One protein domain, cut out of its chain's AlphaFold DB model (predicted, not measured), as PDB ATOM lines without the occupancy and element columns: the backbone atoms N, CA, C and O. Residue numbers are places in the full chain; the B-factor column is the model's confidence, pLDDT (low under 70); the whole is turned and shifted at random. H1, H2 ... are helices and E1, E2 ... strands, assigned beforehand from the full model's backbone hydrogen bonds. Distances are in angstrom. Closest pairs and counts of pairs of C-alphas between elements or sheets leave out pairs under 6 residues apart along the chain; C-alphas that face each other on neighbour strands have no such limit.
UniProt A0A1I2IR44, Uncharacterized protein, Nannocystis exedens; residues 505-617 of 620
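What this domain is: This is residues 505 to 617 of the 620 residues of an uncharacterized protein of Nannocystis exedens (UniProt A0A1I2IR44). Little regular structure: amid long loops, two small antiparallel sheets, E2-E1-E5 and E3-E4, approach each other at E1 and E3, with short helices H1 and H2 toward one end. The 113 printed residues run E1 E2 E3 H1 E4 E5 H2, mixed in class, under half in named elements. The whole is compact, radius of gyration of the C-alphas 14.6 A, spanning 41 by 32 by 24 A.

How they stand to each other: E1, residues 524 to 530, forms a hairpin with E2, 535 to 538; N 528 and O 537 are 2.9 A apart. E5, 602 to 607, is antiparallel to E1: N 525 and O 606, 2.9 A. E3, 557 to 562, is antiparallel to E4, 588 to 593: N 560 and O 590, 2.8 A. The closest C-alphas of E1 and E3, Val 526 and Phe 559, are 7.0 A apart. H1, 578 to 582, and H2, 613 to 616, are apart; H1's O i to N i+4 pair is within hydrogen-bond range, H2 is too short for one.

Where its parts are: E1, 19.4 A long, begins at C-alpha 524 (100.685, -43.233, -210.823); H2 ends at C-alpha 616 (116.275, -46.815, -206.087).

The domain as a whole: The printed part has no cut. Links E2 to E3 and E3 to H1 are long. Residues 532 and 595 to 600 have pLDDT under 70.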
ATOM      1  N   CYS A 505     104.422 -55.091-215.643       85.56
ATOM      2  CA  CYS A 505     105.572 -54.437-215.035       85.56
ATOM      3  C   CYS A 505     105.662 -52.978-215.496       85.56
ATOM      4  O   CYS A 505     105.495 -52.683-216.682       85.56
ATOM      5  N   MET A 506     105.985 -52.062-214.586       89.62
ATOM      6  CA  MET A 506     106.282 -50.679-214.942       89.62
ATOM      7  C   MET A 506     107.726 -50.591-215.469       89.62
ATOM      8  O   MET A 506     108.653 -50.734-214.676       89.62
ATOM      9  N   PRO A 507     107.968 -50.305-216.767       87.12
ATOM     10  CA  PRO A 507     109.302 -50.384-217.377       87.12
ATOM     11  C   PRO A 507     110.277 -49.265-216.956       87.12
ATOM     12  O   PRO A 507     111.313 -49.068-217.590       87.12
ATOM     13  N   LEU A 508     109.937 -48.485-215.928       90.75
ATOM     14  CA  LEU A 508     110.692 -47.343-215.424       90.75
ATOM     15  C   LEU A 508     110.734 -47.407-213.899       90.75
ATOM     16  O   LEU A 508     109.724 -47.712-213.271       90.75
ATOM     17  N   CYS A 509     111.867 -47.028-213.310       93.88
ATOM     18  CA  CYS A 509     111.978 -46.874-211.864       93.88
ATOM     19  C   CYS A 509     111.042 -45.757-211.380       93.88
ATOM     20  O   CYS A 509     111.283 -44.578-211.670       93.88
ATOM     21  N   VAL A 510     109.972 -46.106-210.665       95.06
ATOM     22  CA  VAL A 510     109.032 -45.115-210.121       95.06
ATOM     23  C   VAL A 510     109.592 -44.466-208.861       95.06
ATOM     24  O   VAL A 510     110.377 -45.070-208.130       95.06
ATOM     25  N   ALA A 511     109.214 -43.212-208.627       94.62
ATOM     26  CA  ALA A 511     109.564 -42.497-207.411       94.62
ATOM     27  C   ALA A 511     108.752 -43.027-206.226       94.62
ATOM     28  O   ALA A 511     107.531 -43.149-206.311       94.62
ATOM     29  N   ASP A 512     109.437 -43.253-205.108       93.75
ATOM     30  CA  ASP A 512     108.810 -43.382-203.798       93.75
ATOM     31  C   ASP A 512     108.495 -41.981-203.248       93.75
ATOM     32  O   ASP A 512     109.404 -41.200-202.937       93.75
ATOM     33  N   VAL A 513     107.206 -41.637-203.161       93.50
ATOM     34  CA  VAL A 513     106.766 -40.325-202.660       93.50
ATOM     35  C   VAL A 513     106.573 -40.282-201.139       93.50
ATOM     36  O   VAL A 513     106.337 -39.194-200.601       93.50
ATOM     37  N   ALA A 514     106.710 -41.413-200.434       92.44
ATOM     38  CA  ALA A 514     106.611 -41.497-198.974       92.44
ATOM     39  C   ALA A 514     107.728 -42.376-198.353       92.44
ATOM     40  O   ALA A 514     107.432 -43.429-197.790       92.44
ATOM     41  N   PRO A 515     109.001 -41.917-198.338       85.12
ATOM     42  CA  PRO A 515     110.169 -42.723-197.934       85.12
ATOM     43  C   PRO A 515     110.217 -43.219-196.477       85.12
ATOM     44  O   PRO A 515     111.205 -43.817-196.043       85.12
ATOM     45  N   GLU A 516     109.204 -42.914-195.665       89.00
ATOM     46  CA  GLU A 516     108.952 -43.546-194.369       89.00
ATOM     47  C   GLU A 516     108.243 -44.915-194.452       89.00
ATOM     48  O   GLU A 516     108.139 -45.603-193.429       89.00
ATOM     49  N   SER A 517     107.730 -45.275-195.627       87.31
ATOM     50  CA  SER A 517     106.989 -46.503-195.917       87.31
ATOM     51  C   SER A 517     107.917 -47.731-195.982       87.31
ATOM     52  O   SER A 517     109.109 -47.595-196.269       87.31
ATOM     53  N   PRO A 518     107.438 -48.952-195.658       84.75
ATOM     54  CA  PRO A 518     108.233 -50.174-195.807       84.75
ATOM     55  C   PRO A 518     108.354 -50.662-197.262       84.75
ATOM     56  O   PRO A 518     109.160 -51.555-197.517       84.75
ATOM     57  N   VAL A 519     107.553 -50.108-198.175       89.00
ATOM     58  CA  VAL A 519     107.518 -50.390-199.619       89.00
ATOM     59  C   VAL A 519     107.515 -49.069-200.387       89.00
ATOM     60  O   VAL A 519     107.370 -48.009-199.784       89.00
ATOM     61  N   VAL A 520     107.680 -49.121-201.707       91.00
ATOM     62  CA  VAL A 520     107.572 -47.933-202.565       91.00
ATOM     63  C   VAL A 520     106.135 -47.408-202.537       91.00
ATOM     64  O   VAL A 520     105.206 -48.176-202.781       91.00
ATOM     65  N   ASP A 521     105.949 -46.105-202.312       92.94
ATOM     66  CA  ASP A 521     104.666 -45.423-202.520       92.94
ATOM     67  C   ASP A 521     104.659 -44.733-203.903       92.94
ATOM     68  O   ASP A 521     105.182 -43.621-204.039       92.94
ATOM     69  N   PRO A 522     104.097 -45.361-204.959       93.50
ATOM     70  CA  PRO A 522     104.083 -44.804-206.307       93.50
ATOM     71  C   PRO A 522     103.002 -43.728-206.495       93.50
ATOM     72  O   PRO A 522     101.856 -43.847-206.050       93.50
ATOM     73  N   ASN A 523     103.341 -42.697-207.267       94.44
ATOM     74  CA  ASN A 523     102.397 -41.688-207.743       94.44
ATOM     75  C   ASN A 523     102.071 -41.927-209.228       94.44
ATOM     76  O   ASN A 523     102.722 -41.368-210.114       94.44
ATOM     77  N   CYS A 524     101.084 -42.792-209.485       94.88
ATOM     78  CA  CYS A 524     100.685 -43.233-210.823       94.88
ATOM     79  C   CYS A 524      99.193 -43.003-211.121       94.88
ATOM     80  O   CYS A 524      98.323 -43.206-210.271       94.88
ATOM     81  N   GLU A 525      98.894 -42.661-212.377       95.06
ATOM     82  CA  GLU A 525      97.556 -42.721-212.973       95.06
ATOM     83  C   GLU A 525      97.552 -43.772-214.097       95.06
ATOM     84  O   GLU A 525      98.373 -43.702-215.013       95.06
ATOM     85  N   VAL A 526      96.623 -44.733-214.045       92.88
ATOM     86  CA  VAL A 526      96.420 -45.742-215.102       92.88
ATOM     87  C   VAL A 526      95.202 -45.379-215.944       92.88
ATOM     88  O   VAL A 526      94.171 -44.951-215.418       92.88
ATOM     89  N   PHE A 527      95.302 -45.578-217.256       91.12
ATOM     90  CA  PHE A 527      94.269 -45.240-218.227       91.12
ATOM     91  C   PHE A 527      93.928 -46.435-219.113       91.12
ATOM     92  O   PHE A 527      94.826 -47.086-219.635       91.12
ATOM     93  N   GLU A 528      92.636 -46.657-219.347       88.00
ATOM     94  CA  GLU A 528      92.148 -47.411-220.503       88.00
ATOM     95  C   GLU A 528      92.229 -46.504-221.741       88.00
ATOM     96  O   GLU A 528      91.739 -45.368-221.718       88.00
ATOM     97  N   VAL A 529      92.846 -46.984-222.818       84.56
ATOM     98  CA  VAL A 529      93.032 -46.257-224.080       84.56
ATOM     99  C   VAL A 529      92.414 -47.060-225.209       84.56
ATOM    100  O   VAL A 529      92.908 -48.132-225.520       84.56
ATOM    101  N   ASP A 530      91.379 -46.538-225.867       79.94
ATOM    102  CA  ASP A 530      90.815 -47.130-227.088       79.94
ATOM    103  C   ASP A 530      91.196 -46.245-228.291       79.94
ATOM    104  O   ASP A 530      90.617 -45.164-228.477       79.94
ATOM    105  N   PRO A 531      92.163 -46.665-229.133       71.25
ATOM    106  CA  PRO A 531      92.559 -45.916-230.324       71.25
ATOM    107  C   PRO A 531      91.446 -45.816-231.380       71.25
ATOM    108  O   PRO A 531      91.434 -44.865-232.166       71.25
ATOM    109  N   GLY A 532      90.517 -46.777-231.411       69.44
ATOM    110  CA  GLY A 532      89.388 -46.824-232.340       69.44
ATOM    111  C   GLY A 532      88.262 -45.868-231.944       69.44
ATOM    112  O   GLY A 532      87.761 -45.122-232.788       69.44
ATOM    113  N   ALA A 533      87.904 -45.833-230.657       73.44
ATOM    114  CA  ALA A 533      86.949 -44.876-230.094       73.44
ATOM    115  C   ALA A 533      87.561 -43.492-229.801       73.44
ATOM    116  O   ALA A 533      86.821 -42.537-229.553       73.44
ATOM    117  N   GLN A 534      88.892 -43.369-229.856       81.19
ATOM    118  CA  GLN A 534      89.665 -42.174-229.489       81.19
ATOM    119  C   GLN A 534      89.439 -41.736-228.032       81.19
ATOM    120  O   GLN A 534      89.354 -40.540-227.734       81.19
ATOM    121  N   THR A 535      89.329 -42.699-227.114       86.75
ATOM    122  CA  THR A 535      89.152 -42.446-225.678       86.75
ATOM    123  C   THR A 535      90.431 -42.735-224.893       86.75
ATOM    124  O   THR A 535      91.226 -43.598-225.249       86.75
ATOM    125  N   ARG A 536      90.616 -41.989-223.798       90.12
ATOM    126  CA  ARG A 536      91.628 -42.228-222.760       90.12
ATOM    127  C   ARG A 536      90.969 -41.948-221.415       90.12
ATOM    128  O   ARG A 536      90.704 -40.788-221.093       90.12
ATOM    129  N   VAL A 537      90.605 -43.000-220.688       90.56
ATOM    130  CA  VAL A 537      89.752 -42.939-219.492       90.56
ATOM    131  C   VAL A 537      90.570 -43.359-218.269       90.56
ATOM    132  O   VAL A 537      91.086 -44.473-218.264       90.56
ATOM    133  N   PRO A 538      90.716 -42.508-217.236       93.44
ATOM    134  CA  PRO A 538      91.437 -42.885-216.027       93.44
ATOM    135  C   PRO A 538      90.670 -43.964-215.257       93.44
ATOM    136  O   PRO A 538      89.462 -43.838-215.030       93.44
ATOM    137  N   LEU A 539      91.383 -44.996-214.819       92.19
ATOM    138  CA  LEU A 539      90.858 -46.016-213.921       92.19
ATOM    139  C   LEU A 539      90.955 -45.545-212.458       92.19
ATOM    140  O   LEU A 539      91.915 -44.869-212.090       92.19
ATOM    141  N   PRO A 540      89.999 -45.905-211.586       94.88
ATOM    142  CA  PRO A 540      90.169 -45.750-210.145       94.88
ATOM    143  C   PRO A 540      91.111 -46.830-209.589       94.88
ATOM    144  O   PRO A 540      91.210 -47.918-210.160       94.88
ATOM    145  N   LYS A 541      91.727 -46.579-208.427       94.31
ATOM    146  CA  LYS A 541      92.406 -47.639-207.665       94.31
ATOM    147  C   LYS A 541      91.388 -48.648-207.107       94.31
ATOM    148  O   LYS A 541      90.279 -48.260-206.736       94.31
ATOM    149  N   CYS A 542      91.748 -49.927-207.075       92.81
ATOM    150  CA  CYS A 542      90.958 -50.992-206.460       92.81
ATOM    151  C   CYS A 542      90.990 -50.897-204.924       92.81
ATOM    152  O   CYS A 542      91.937 -50.373-204.342       92.81
ATOM    153  N   GLU A 543      89.972 -51.442-204.257       91.38
ATOM    154  CA  GLU A 543      89.959 -51.603-202.797       91.38
ATOM    155  C   GLU A 543      90.362 -53.039-202.427       91.38
ATOM    156  O   GLU A 543      89.728 -53.987-202.888       91.38
ATOM    157  N   GLU A 544      91.373 -53.233-201.573       88.75
ATOM    158  CA  GLU A 544      91.632 -54.555-200.985       88.75
ATOM    159  C   GLU A 544      90.546 -54.890-199.951       88.75
ATOM    160  O   GLU A 544      90.391 -54.209-198.933       88.75
ATOM    161  N   VAL A 545      89.818 -55.990-200.169       86.56
ATOM    162  CA  VAL A 545      88.843 -56.510-199.203       86.56
ATOM    163  C   VAL A 545      89.010 -58.017-199.039       86.56
ATOM    164  O   VAL A 545      88.512 -58.815-199.827       86.56
ATOM    165  N   GLY A 546      89.678 -58.415-197.953       83.62
ATOM    166  CA  GLY A 546      89.827 -59.824-197.580       83.62
ATOM    167  C   GLY A 546      90.683 -60.622-198.565       83.62
ATOM    168  O   GLY A 546      90.264 -61.703-198.976       83.62
ATOM    169  N   GLY A 547      91.842 -60.081-198.956       81.81
ATOM    170  CA  GLY A 547      92.757 -60.725-199.905       81.81
ATOM    171  C   GLY A 547      92.202 -60.805-201.329       81.81
ATOM    172  O   GLY A 547      92.457 -61.776-202.030       81.81
ATOM    173  N   ASN A 548      91.375 -59.834-201.729       80.00
ATOM    174  CA  ASN A 548      90.845 -59.701-203.084       80.00
ATOM    175  C   ASN A 548      90.786 -58.220-203.468       80.00
ATOM    176  O   ASN A 548      90.392 -57.387-202.647       80.00
ATOM    177  N   TRP A 549      91.105 -57.915-204.723       85.81
ATOM    178  CA  TRP A 549      90.927 -56.589-205.309       85.81
ATOM    179  C   TRP A 549      89.465 -56.374-205.722       85.81
ATOM    180  O   TRP A 549      88.918 -57.127-206.526       85.81
ATOM    181  N   ILE A 550      88.822 -55.344-205.170       87.38
ATOM    182  CA  ILE A 550      87.415 -55.013-205.411       87.38
ATOM    183  C   ILE A 550      87.298 -53.726-206.231       87.38
ATOM    184  O   ILE A 550      87.932 -52.712-205.937       87.38
ATOM    185  N   ILE A 551      86.430 -53.761-207.244       87.62
ATOM    186  CA  ILE A 551      86.114 -52.609-208.093       87.62
ATOM    187  C   ILE A 551      85.241 -51.612-207.308       87.62
ATOM    188  O   ILE A 551      84.177 -52.004-206.814       87.62
ATOM    189  N   PRO A 552      85.626 -50.323-207.219       91.75
ATOM    190  CA  PRO A 552      84.831 -49.309-206.537       91.75
ATOM    191  C   PRO A 552      83.425 -49.142-207.124       91.75
ATOM    192  O   PRO A 552      83.200 -49.212-208.335       91.75
ATOM    193  N   ALA A 553      82.455 -48.864-206.251       88.69
ATOM    194  CA  ALA A 553      81.051 -48.764-206.634       88.69
ATOM    195  C   ALA A 553      80.801 -47.646-207.667       88.69
ATOM    196  O   ALA A 553      80.961 -46.461-207.375       88.69
ATOM    197  N   GLY A 554      80.322 -48.033-208.853       86.25
ATOM    198  CA  GLY A 554      80.053 -47.125-209.974       86.25
ATOM    199  C   GLY A 554      81.033 -47.260-211.141       86.25
ATOM    200  O   GLY A 554      80.748 -46.715-212.205       86.25
ATOM    201  N   SER A 555      82.115 -48.021-210.968       87.12
ATOM    202  CA  SER A 555      83.047 -48.393-212.034       87.12
ATOM    203  C   SER A 555      82.857 -49.849-212.467       87.12
ATOM    204  O   SER A 555      82.344 -50.674-211.714       87.12
ATOM    205  N   THR A 556      83.275 -50.162-213.693       80.88
ATOM    206  CA  THR A 556      83.367 -51.534-214.230       80.88
ATOM    207  C   THR A 556      84.789 -52.089-214.186       80.88
ATOM    208  O   THR A 556      84.996 -53.263-214.484       80.88
ATOM    209  N   MET A 557      85.769 -51.240-213.864       85.31
ATOM    210  CA  MET A 557      87.202 -51.521-213.905       85.31
ATOM    211  C   MET A 557      87.929 -50.716-212.821       85.31
ATOM    212  O   MET A 557      87.470 -49.634-212.441       85.31
ATOM    213  N   CYS A 558      89.055 -51.231-212.336       90.12
ATOM    214  CA  CYS A 558      90.000 -50.538-211.459       90.12
ATOM    215  C   CYS A 558      91.425 -51.068-211.682       90.12
ATOM    216  O   CYS A 558      91.602 -52.094-212.340       90.12
ATOM    217  N   PHE A 559      92.428 -50.380-211.135       91.94
ATOM    218  CA  PHE A 559      93.810 -50.862-211.099       91.94
ATOM    219  C   PHE A 559      94.329 -51.015-209.665       91.94
ATOM    220  O   PHE A 559      93.922 -50.279-208.768       91.94
ATOM    221  N   ALA A 560      95.242 -51.950-209.456       91.19
ATOM    222  CA  ALA A 560      96.037 -52.085-208.246       91.19
ATOM    223  C   ALA A 560      97.527 -51.962-208.589       91.19
ATOM    224  O   ALA A 560      97.929 -52.178-209.734       91.19
ATOM    225  N   GLU A 561      98.317 -51.594-207.589       92.94
ATOM    226  CA  GLU A 561      99.769 -51.450-207.657       92.94
ATOM    227  C   GLU A 561     100.377 -52.545-206.781       92.94
ATOM    228  O   GLU A 561     100.021 -52.667-205.609       92.94
ATOM    229  N   LEU A 562     101.264 -53.346-207.363       92.50
ATOM    230  CA  LEU A 562     102.058 -54.354-206.677       92.50
ATOM    231  C   LEU A 562     103.461 -53.776-206.499       92.50
ATOM    232  O   LEU A 562     104.102 -53.386-207.478       92.50
ATOM    233  N   VAL A 563     103.911 -53.675-205.253       92.56
ATOM    234  CA  VAL A 563     105.167 -52.999-204.871       92.56
ATOM    235  C   VAL A 563     106.009 -53.821-203.901       92.56
ATOM    236  O   VAL A 563     107.137 -53.437-203.589       92.56
ATOM    237  N   ASP A 564     105.481 -54.943-203.413       90.62
ATOM    238  CA  ASP A 564     106.203 -55.823-202.510       90.62
ATOM    239  C   ASP A 564     107.056 -56.813-203.312       90.62
ATOM    240  O   ASP A 564     106.550 -57.694-203.999       90.62
ATOM    241  N   GLN A 565     108.379 -56.678-203.238       85.12
ATOM    242  CA  GLN A 565     109.307 -57.545-203.970       85.12
ATOM    243  C   GLN A 565     109.612 -58.868-203.233       85.12
ATOM    244  O   GLN A 565     110.487 -59.624-203.665       85.12
ATOM    245  N   GLY A 566     108.971 -59.148-202.089       73.56
ATOM    246  CA  GLY A 566     109.216 -60.370-201.316       73.56
ATOM    247  C   GLY A 566     108.759 -60.337-199.852       73.56
ATOM    248  O   GLY A 566     109.598 -60.500-198.957       73.56
ATOM    249  N   GLY A 567     107.462 -60.153-199.597       79.25
ATOM    250  CA  GLY A 567     106.850 -60.171-198.264       79.25
ATOM    251  C   GLY A 567     107.331 -59.077-197.296       79.25
ATOM    252  O   GLY A 567     107.546 -59.351-196.108       79.25
ATOM    253  N   GLN A 568     107.564 -57.858-197.788       86.19
ATOM    254  CA  GLN A 568     107.731 -56.649-196.975       86.19
ATOM    255  C   GLN A 568     106.437 -56.245-196.240       86.19
ATOM    256  O   GLN A 568     106.513 -55.734-195.113       86.19
ATOM    257  N   THR A 569     105.264 -56.476-196.834       86.00
ATOM    258  CA  THR A 569     103.940 -56.251-196.244       86.00
ATOM    259  C   THR A 569     103.313 -57.572-195.754       86.00
ATOM    260  O   THR A 569     103.861 -58.658-195.950       86.00
ATOM    261  N   PRO A 570     102.204 -57.518-194.984       84.31
ATOM    262  CA  PRO A 570     101.489 -58.714-194.542       84.31
ATOM    263  C   PRO A 570     100.461 -59.256-195.545       84.31
ATOM    264  O   PRO A 570      99.871 -60.300-195.243       84.31
ATOM    265  N   SER A 571     100.156 -58.531-196.627       84.00
ATOM    266  CA  SER A 571      99.295 -59.059-197.687       84.00
ATOM    267  C   SER A 571     100.154 -59.784-198.725       84.00
ATOM    268  O   SER A 571     101.376 -59.785-198.642       84.00
ATOM    269  N   ALA A 572      99.495 -60.543-199.594       85.12
ATOM    270  CA  ALA A 572     100.136 -61.327-200.653       85.12
ATOM    271  C   ALA A 572      99.450 -61.093-202.008       85.12
ATOM    272  O   ALA A 572      99.601 -61.877-202.941       85.12
ATOM    273  N   ILE A 573      98.606 -60.057-202.085       84.06
ATOM    274  CA  ILE A 573      97.954 -59.625-203.329       84.06
ATOM    275  C   ILE A 573      98.580 -58.349-203.899       84.06
ATOM    276  O   ILE A 573      98.168 -57.941-204.980       84.06
ATOM    277  N   ASP A 574      99.515 -57.746-203.157       87.56
ATOM    278  CA  ASP A 574     100.427 -56.638-203.475       87.56
ATOM    279  C   ASP A 574     101.881 -57.111-203.729       87.56
ATOM    280  O   ASP A 574     102.732 -56.296-204.101       87.56
ATOM    281  N   ASP A 575     102.144 -58.419-203.572       90.44
ATOM    282  CA  ASP A 575     103.376 -59.108-203.988       90.44
ATOM    283  C   ASP A 575     103.565 -58.985-205.510       90.44
ATOM    284  O   ASP A 575     102.726 -59.439-206.291       90.44
ATOM    285  N   MET A 576     104.690 -58.412-205.935       89.38
ATOM    286  CA  MET A 576     105.118 -58.368-207.331       89.38
ATOM    287  C   MET A 576     105.443 -59.769-207.857       89.38
ATOM    288  O   MET A 576     106.000 -60.623-207.160       89.38
ATOM    289  N   SER A 577     105.173 -59.989-209.140       85.50
ATOM    290  CA  SER A 577     105.544 -61.216-209.831       85.50
ATOM    291  C   SER A 577     107.069 -61.430-209.831       85.50
ATOM    292  O   SER A 577     107.849 -60.478-209.970       85.50
ATOM    293  N   PRO A 578     107.541 -62.694-209.786       83.69
ATOM    294  CA  PRO A 578     108.965 -63.000-209.916       83.69
ATOM    295  C   PRO A 578     109.597 -62.466-211.209       83.69
ATOM    296  O   PRO A 578     110.801 -62.232-211.233       83.69
ATOM    297  N   VAL A 579     108.798 -62.262-212.266       81.31
ATOM    298  CA  VAL A 579     109.240 -61.691-213.547       81.31
ATOM    299  C   VAL A 579     109.605 -60.220-213.374       81.31
ATOM    300  O   VAL A 579     110.750 -59.857-213.634       81.31
ATOM    301  N   CYS A 580     108.691 -59.385-212.863       86.81
ATOM    302  CA  CYS A 580     108.969 -57.956-212.705       86.81
ATOM    303  C   CYS A 580     110.100 -57.690-211.696       86.81
ATOM    304  O   CYS A 580     110.914 -56.791-211.909       86.81
ATOM    305  N   VAL A 581     110.201 -58.507-210.638       89.19
ATOM    306  CA  VAL A 581     111.312 -58.448-209.671       89.19
ATOM    307  C   VAL A 581     112.647 -58.848-210.317       89.19
ATOM    308  O   VAL A 581     113.666 -58.206-210.063       89.19
ATOM    309  N   ALA A 582     112.671 -59.879-211.171       87.12
ATOM    310  CA  ALA A 582     113.887 -60.322-211.860       87.12
ATOM    311  C   ALA A 582     114.351 -59.354-212.965       87.12
ATOM    312  O   ALA A 582     115.556 -59.218-213.170       87.12
ATOM    313  N   GLU A 583     113.422 -58.666-213.639       86.81
ATOM    314  CA  GLU A 583     113.719 -57.574-214.582       86.81
ATOM    315  C   GLU A 583     114.078 -56.245-213.866       86.81
ATOM    316  O   GLU A 583     114.438 -55.269-214.520       86.81
ATOM    317  N   GLY A 584     114.064 -56.211-212.524       89.19
ATOM    318  CA  GLY A 584     114.588 -55.105-211.711       89.19
ATOM    319  C   GLY A 584     113.616 -53.947-211.458       89.19
ATOM    320  O   GLY A 584     114.023 -52.923-210.904       89.19
ATOM    321  N   PHE A 585     112.345 -54.095-211.836       91.62
ATOM    322  CA  PHE A 585     111.315 -53.071-211.656       91.62
ATOM    323  C   PHE A 585     110.840 -52.981-210.199       91.62
ATOM    324  O   PHE A 585     110.803 -53.974-209.475       91.62
ATOM    325  N   ASN A 586     110.419 -51.785-209.775       93.00
ATOM    326  CA  ASN A 586     109.891 -51.509-208.432       93.00
ATOM    327  C   ASN A 586     108.370 -51.260-208.392       93.00
ATOM    328  O   ASN A 586     107.857 -50.777-207.385       93.00
ATOM    329  N   LEU A 587     107.665 -51.562-209.487       93.62
ATOM    330  CA  LEU A 587     106.209 -51.513-209.578       93.62
ATOM    331  C   LEU A 587     105.699 -52.474-210.663       93.62
ATOM    332  O   LEU A 587     106.256 -52.551-211.760       93.62
ATOM    333  N   GLU A 588     104.598 -53.152-210.373       91.50
ATOM    334  CA  GLU A 588     103.767 -53.897-211.320       91.50
ATOM    335  C   GLU A 588     102.299 -53.479-211.149       91.50
ATOM    336  O   GLU A 588     101.878 -53.071-210.067       91.50
ATOM    337  N   PHE A 589     101.503 -53.554-212.215       89.81
ATOM    338  CA  PHE A 589     100.076 -53.243-212.172       89.81
ATOM    339  C   PHE A 589      99.200 -54.488-212.315       89.81
ATOM    340  O   PHE A 589      99.485 -55.394-213.093       89.81
ATOM    341  N   VAL A 590      98.043 -54.472-211.652       85.94
ATOM    342  CA  VAL A 590      96.943 -55.409-211.927       85.94
ATOM    343  C   VAL A 590      95.716 -54.612-212.335       85.94
ATOM    344  O   VAL A 590      95.278 -53.731-211.603       85.94
ATOM    345  N   VAL A 591      95.119 -54.940-213.481       82.25
ATOM    346  CA  VAL A 591      93.818 -54.390-213.889       82.25
ATOM    347  C   VAL A 591      92.720 -55.401-213.568       82.25
ATOM    348  O   VAL A 591      92.785 -56.564-213.968       82.25
ATOM    349  N   VAL A 592      91.693 -54.947-212.856       79.62
ATOM    350  CA  VAL A 592      90.548 -55.753-212.410       79.62
ATOM    351  C   VAL A 592      89.289 -55.234-213.085       79.62
ATOM    352  O   VAL A 592      89.072 -54.023-213.150       79.62
ATOM    353  N   ARG A 593      88.446 -56.137-213.596       75.00
ATOM    354  CA  ARG A 593      87.291 -55.789-214.437       75.00
ATOM    355  C   ARG A 593      86.078 -56.685-214.190       75.00
ATOM    356  O   ARG A 593      86.210 -57.878-213.941       75.00
ATOM    357  N   SER A 594      84.885 -56.106-214.301       71.19
ATOM    358  CA  SER A 594      83.595 -56.815-214.254       71.19
ATOM    359  C   SER A 594      82.941 -56.967-215.631       71.19
ATOM    360  O   SER A 594      81.820 -57.464-215.733       71.19
ATOM    361  N   THR A 595      83.589 -56.470-216.684       62.53
ATOM    362  CA  THR A 595      83.120 -56.500-218.074       62.53
ATOM    363  C   THR A 595      84.298 -56.761-219.014       62.53
ATOM    364  O   THR A 595      85.394 -56.284-218.711       62.53
ATOM    365  N   PRO A 596      84.091 -57.440-220.160       55.62
ATOM    366  CA  PRO A 596      85.116 -57.568-221.191       55.62
ATOM    367  C   PRO A 596      85.618 -56.198-221.663       55.62
ATOM    368  O   PRO A 596      84.843 -55.239-221.726       55.62
ATOM    369  N   VAL A 597      86.899 -56.125-222.017       58.44
ATOM    370  CA  VAL A 597      87.527 -54.907-222.548       58.44
ATOM    371  C   VAL A 597      86.975 -54.583-223.953       58.44
ATOM    372  O   VAL A 597      86.805 -55.504-224.764       58.44
ATOM    373  N   PRO A 598      86.655 -53.307-224.265       58.53
ATOM    374  CA  PRO A 598      86.270 -52.868-225.607       58.53
ATOM    375  C   PRO A 598      87.316 -53.221-226.675       58.53
ATOM    376  O   PRO A 598      88.499 -53.378-226.392       58.53
ATOM    377  N   SER A 599      86.878 -53.349-227.930       54.03
ATOM    378  CA  SER A 599      87.730 -53.826-229.026       54.03
ATOM    379  C   SER A 599      89.001 -53.001-229.214       54.03
ATOM    380  O   SER A 599      88.939 -51.893-229.736       54.03
ATOM    381  N   GLY A 600      90.158 -53.591-228.910       60.12
ATOM    382  CA  GLY A 600      91.449 -52.945-229.130       60.12
ATOM    383  C   GLY A 600      91.780 -51.839-228.129       60.12
ATOM    384  O   GLY A 600      92.693 -51.060-228.399       60.12
ATOM    385  N   ALA A 601      91.075 -51.767-226.994       70.94
ATOM    386  CA  ALA A 601      91.522 -50.933-225.894       70.94
ATOM    387  C   ALA A 601      92.729 -51.572-225.179       70.94
ATOM    388  O   ALA A 601      92.760 -52.779-224.931       70.94
ATOM    389  N   THR A 602      93.727 -50.750-224.877       76.12
ATOM    390  CA  THR A 602      94.963 -51.089-224.160       76.12
ATOM    391  C   THR A 602      95.054 -50.274-222.869       76.12
ATOM    392  O   THR A 602      94.150 -49.493-222.556       76.12
ATOM    393  N   PHE A 603      96.136 -50.444-222.102       83.44
ATOM    394  CA  PHE A 603      96.360 -49.675-220.882       83.44
ATOM    395  C   PHE A 603      97.715 -48.983-220.893       83.44
ATOM    396  O   PHE A 603      98.733 -49.541-221.305       83.44
ATOM    397  N   GLU A 604      97.706 -47.753-220.400       89.19
ATOM    398  CA  GLU A 604      98.889 -46.926-220.209       89.19
ATOM    399  C   GLU A 604      98.968 -46.476-218.752       89.19
ATOM    400  O   GLU A 604      97.955 -46.086-218.168       89.19
ATOM    401  N   ALA A 605     100.175 -46.452-218.194       92.56
ATOM    402  CA  ALA A 605     100.457 -45.816-216.915       92.56
ATOM    403  C   ALA A 605     101.237 -44.518-217.135       92.56
ATOM    404  O   ALA A 605     102.167 -44.460-217.941       92.56
ATOM    405  N   THR A 606     100.874 -43.482-216.386       95.00
ATOM    406  CA  THR A 606     101.643 -42.245-216.247       95.00
ATOM    407  C   THR A 606     102.101 -42.150-214.793       95.00
ATOM    408  O   THR A 606     101.265 -41.981-213.908       95.00
ATOM    409  N   CYS A 607     103.407 -42.257-214.535       94.88
ATOM    410  CA  CYS A 607     103.970 -42.323-213.179       94.88
ATOM    411  C   CYS A 607     105.057 -41.276-212.938       94.88
ATOM    412  O   CYS A 607     105.820 -40.940-213.843       94.88
ATOM    413  N   GLU A 608     105.169 -40.810-211.697       95.50
ATOM    414  CA  GLU A 608     106.347 -40.075-211.232       95.50
ATOM    415  C   GLU A 608     107.563 -41.014-211.191       95.50
ATOM    416  O   GLU A 608     107.499 -42.099-210.615       95.50
ATOM    417  N   VAL A 609     108.658 -40.623-211.846       94.06
ATOM    418  CA  VAL A 609     109.878 -41.439-211.976       94.06
ATOM    419  C   VAL A 609     110.943 -41.027-210.968       94.06
ATOM    420  O   VAL A 609     111.067 -39.848-210.629       94.06
ATOM    421  N   SER A 610     111.736 -41.994-210.500       93.44
ATOM    422  CA  SER A 610     112.809 -41.733-209.541       93.44
ATOM    423  C   SER A 610     113.828 -40.723-210.104       93.44
ATOM    424  O   SER A 610     114.287 -40.869-211.241       93.44
ATOM    425  N   PRO A 611     114.264 -39.728-209.304       91.12
ATOM    426  CA  PRO A 611     115.372 -38.848-209.665       91.12
ATOM    427  C   PRO A 611     116.754 -39.520-209.535       91.12
ATOM    428  O   PRO A 611     117.750 -38.935-209.959       91.12
ATOM    429  N   ASN A 612     116.844 -40.715-208.936       91.12
ATOM    430  CA  ASN A 612     118.078 -41.481-208.728       91.12
ATOM    431  C   ASN A 612     117.866 -42.982-209.047       91.12
ATOM    432  O   ASN A 612     118.077 -43.825-208.171       91.12
ATOM    433  N   PRO A 613     117.499 -43.359-210.287       89.50
ATOM    434  CA  PRO A 613     117.114 -44.736-210.614       89.50
ATOM    435  C   PRO A 613     118.213 -45.765-210.306       89.50
ATOM    436  O   PRO A 613     117.916 -46.860-209.852       89.50
ATOM    437  N   SER A 614     119.492 -45.395-210.429       89.00
ATOM    438  CA  SER A 614     120.632 -46.262-210.089       89.00
ATOM    439  C   SER A 614     120.820 -46.543-208.590       89.00
ATOM    440  O   SER A 614     121.660 -47.370-208.228       89.00
ATOM    441  N   LEU A 615     120.095 -45.838-207.718       88.31
ATOM    442  CA  LEU A 615     120.024 -46.095-206.280       88.31
ATOM    443  C   LEU A 615     118.736 -46.839-205.923       88.31
ATOM    444  O   LEU A 615     118.790 -47.789-205.145       88.31
ATOM    445  N   ASP A 616     117.616 -46.390-206.489       87.75
ATOM    446  CA  ASP A 616     116.275 -46.815-206.087       87.75
ATOM    447  C   ASP A 616     115.849 -48.115-206.806       87.75
ATOM    448  O   ASP A 616     115.173 -48.953-206.216       87.75
ATOM    449  N   CYS A 617     116.330 -48.332-208.037       89.88
ATOM    450  CA  CYS A 617     116.166 -49.556-208.828       89.88
ATOM    451  C   CYS A 617     117.523 -50.009-209.410       89.88
ATOM    452  O   CYS A 617     117.734 -49.966-210.618       89.88
TER     453      CYS A 617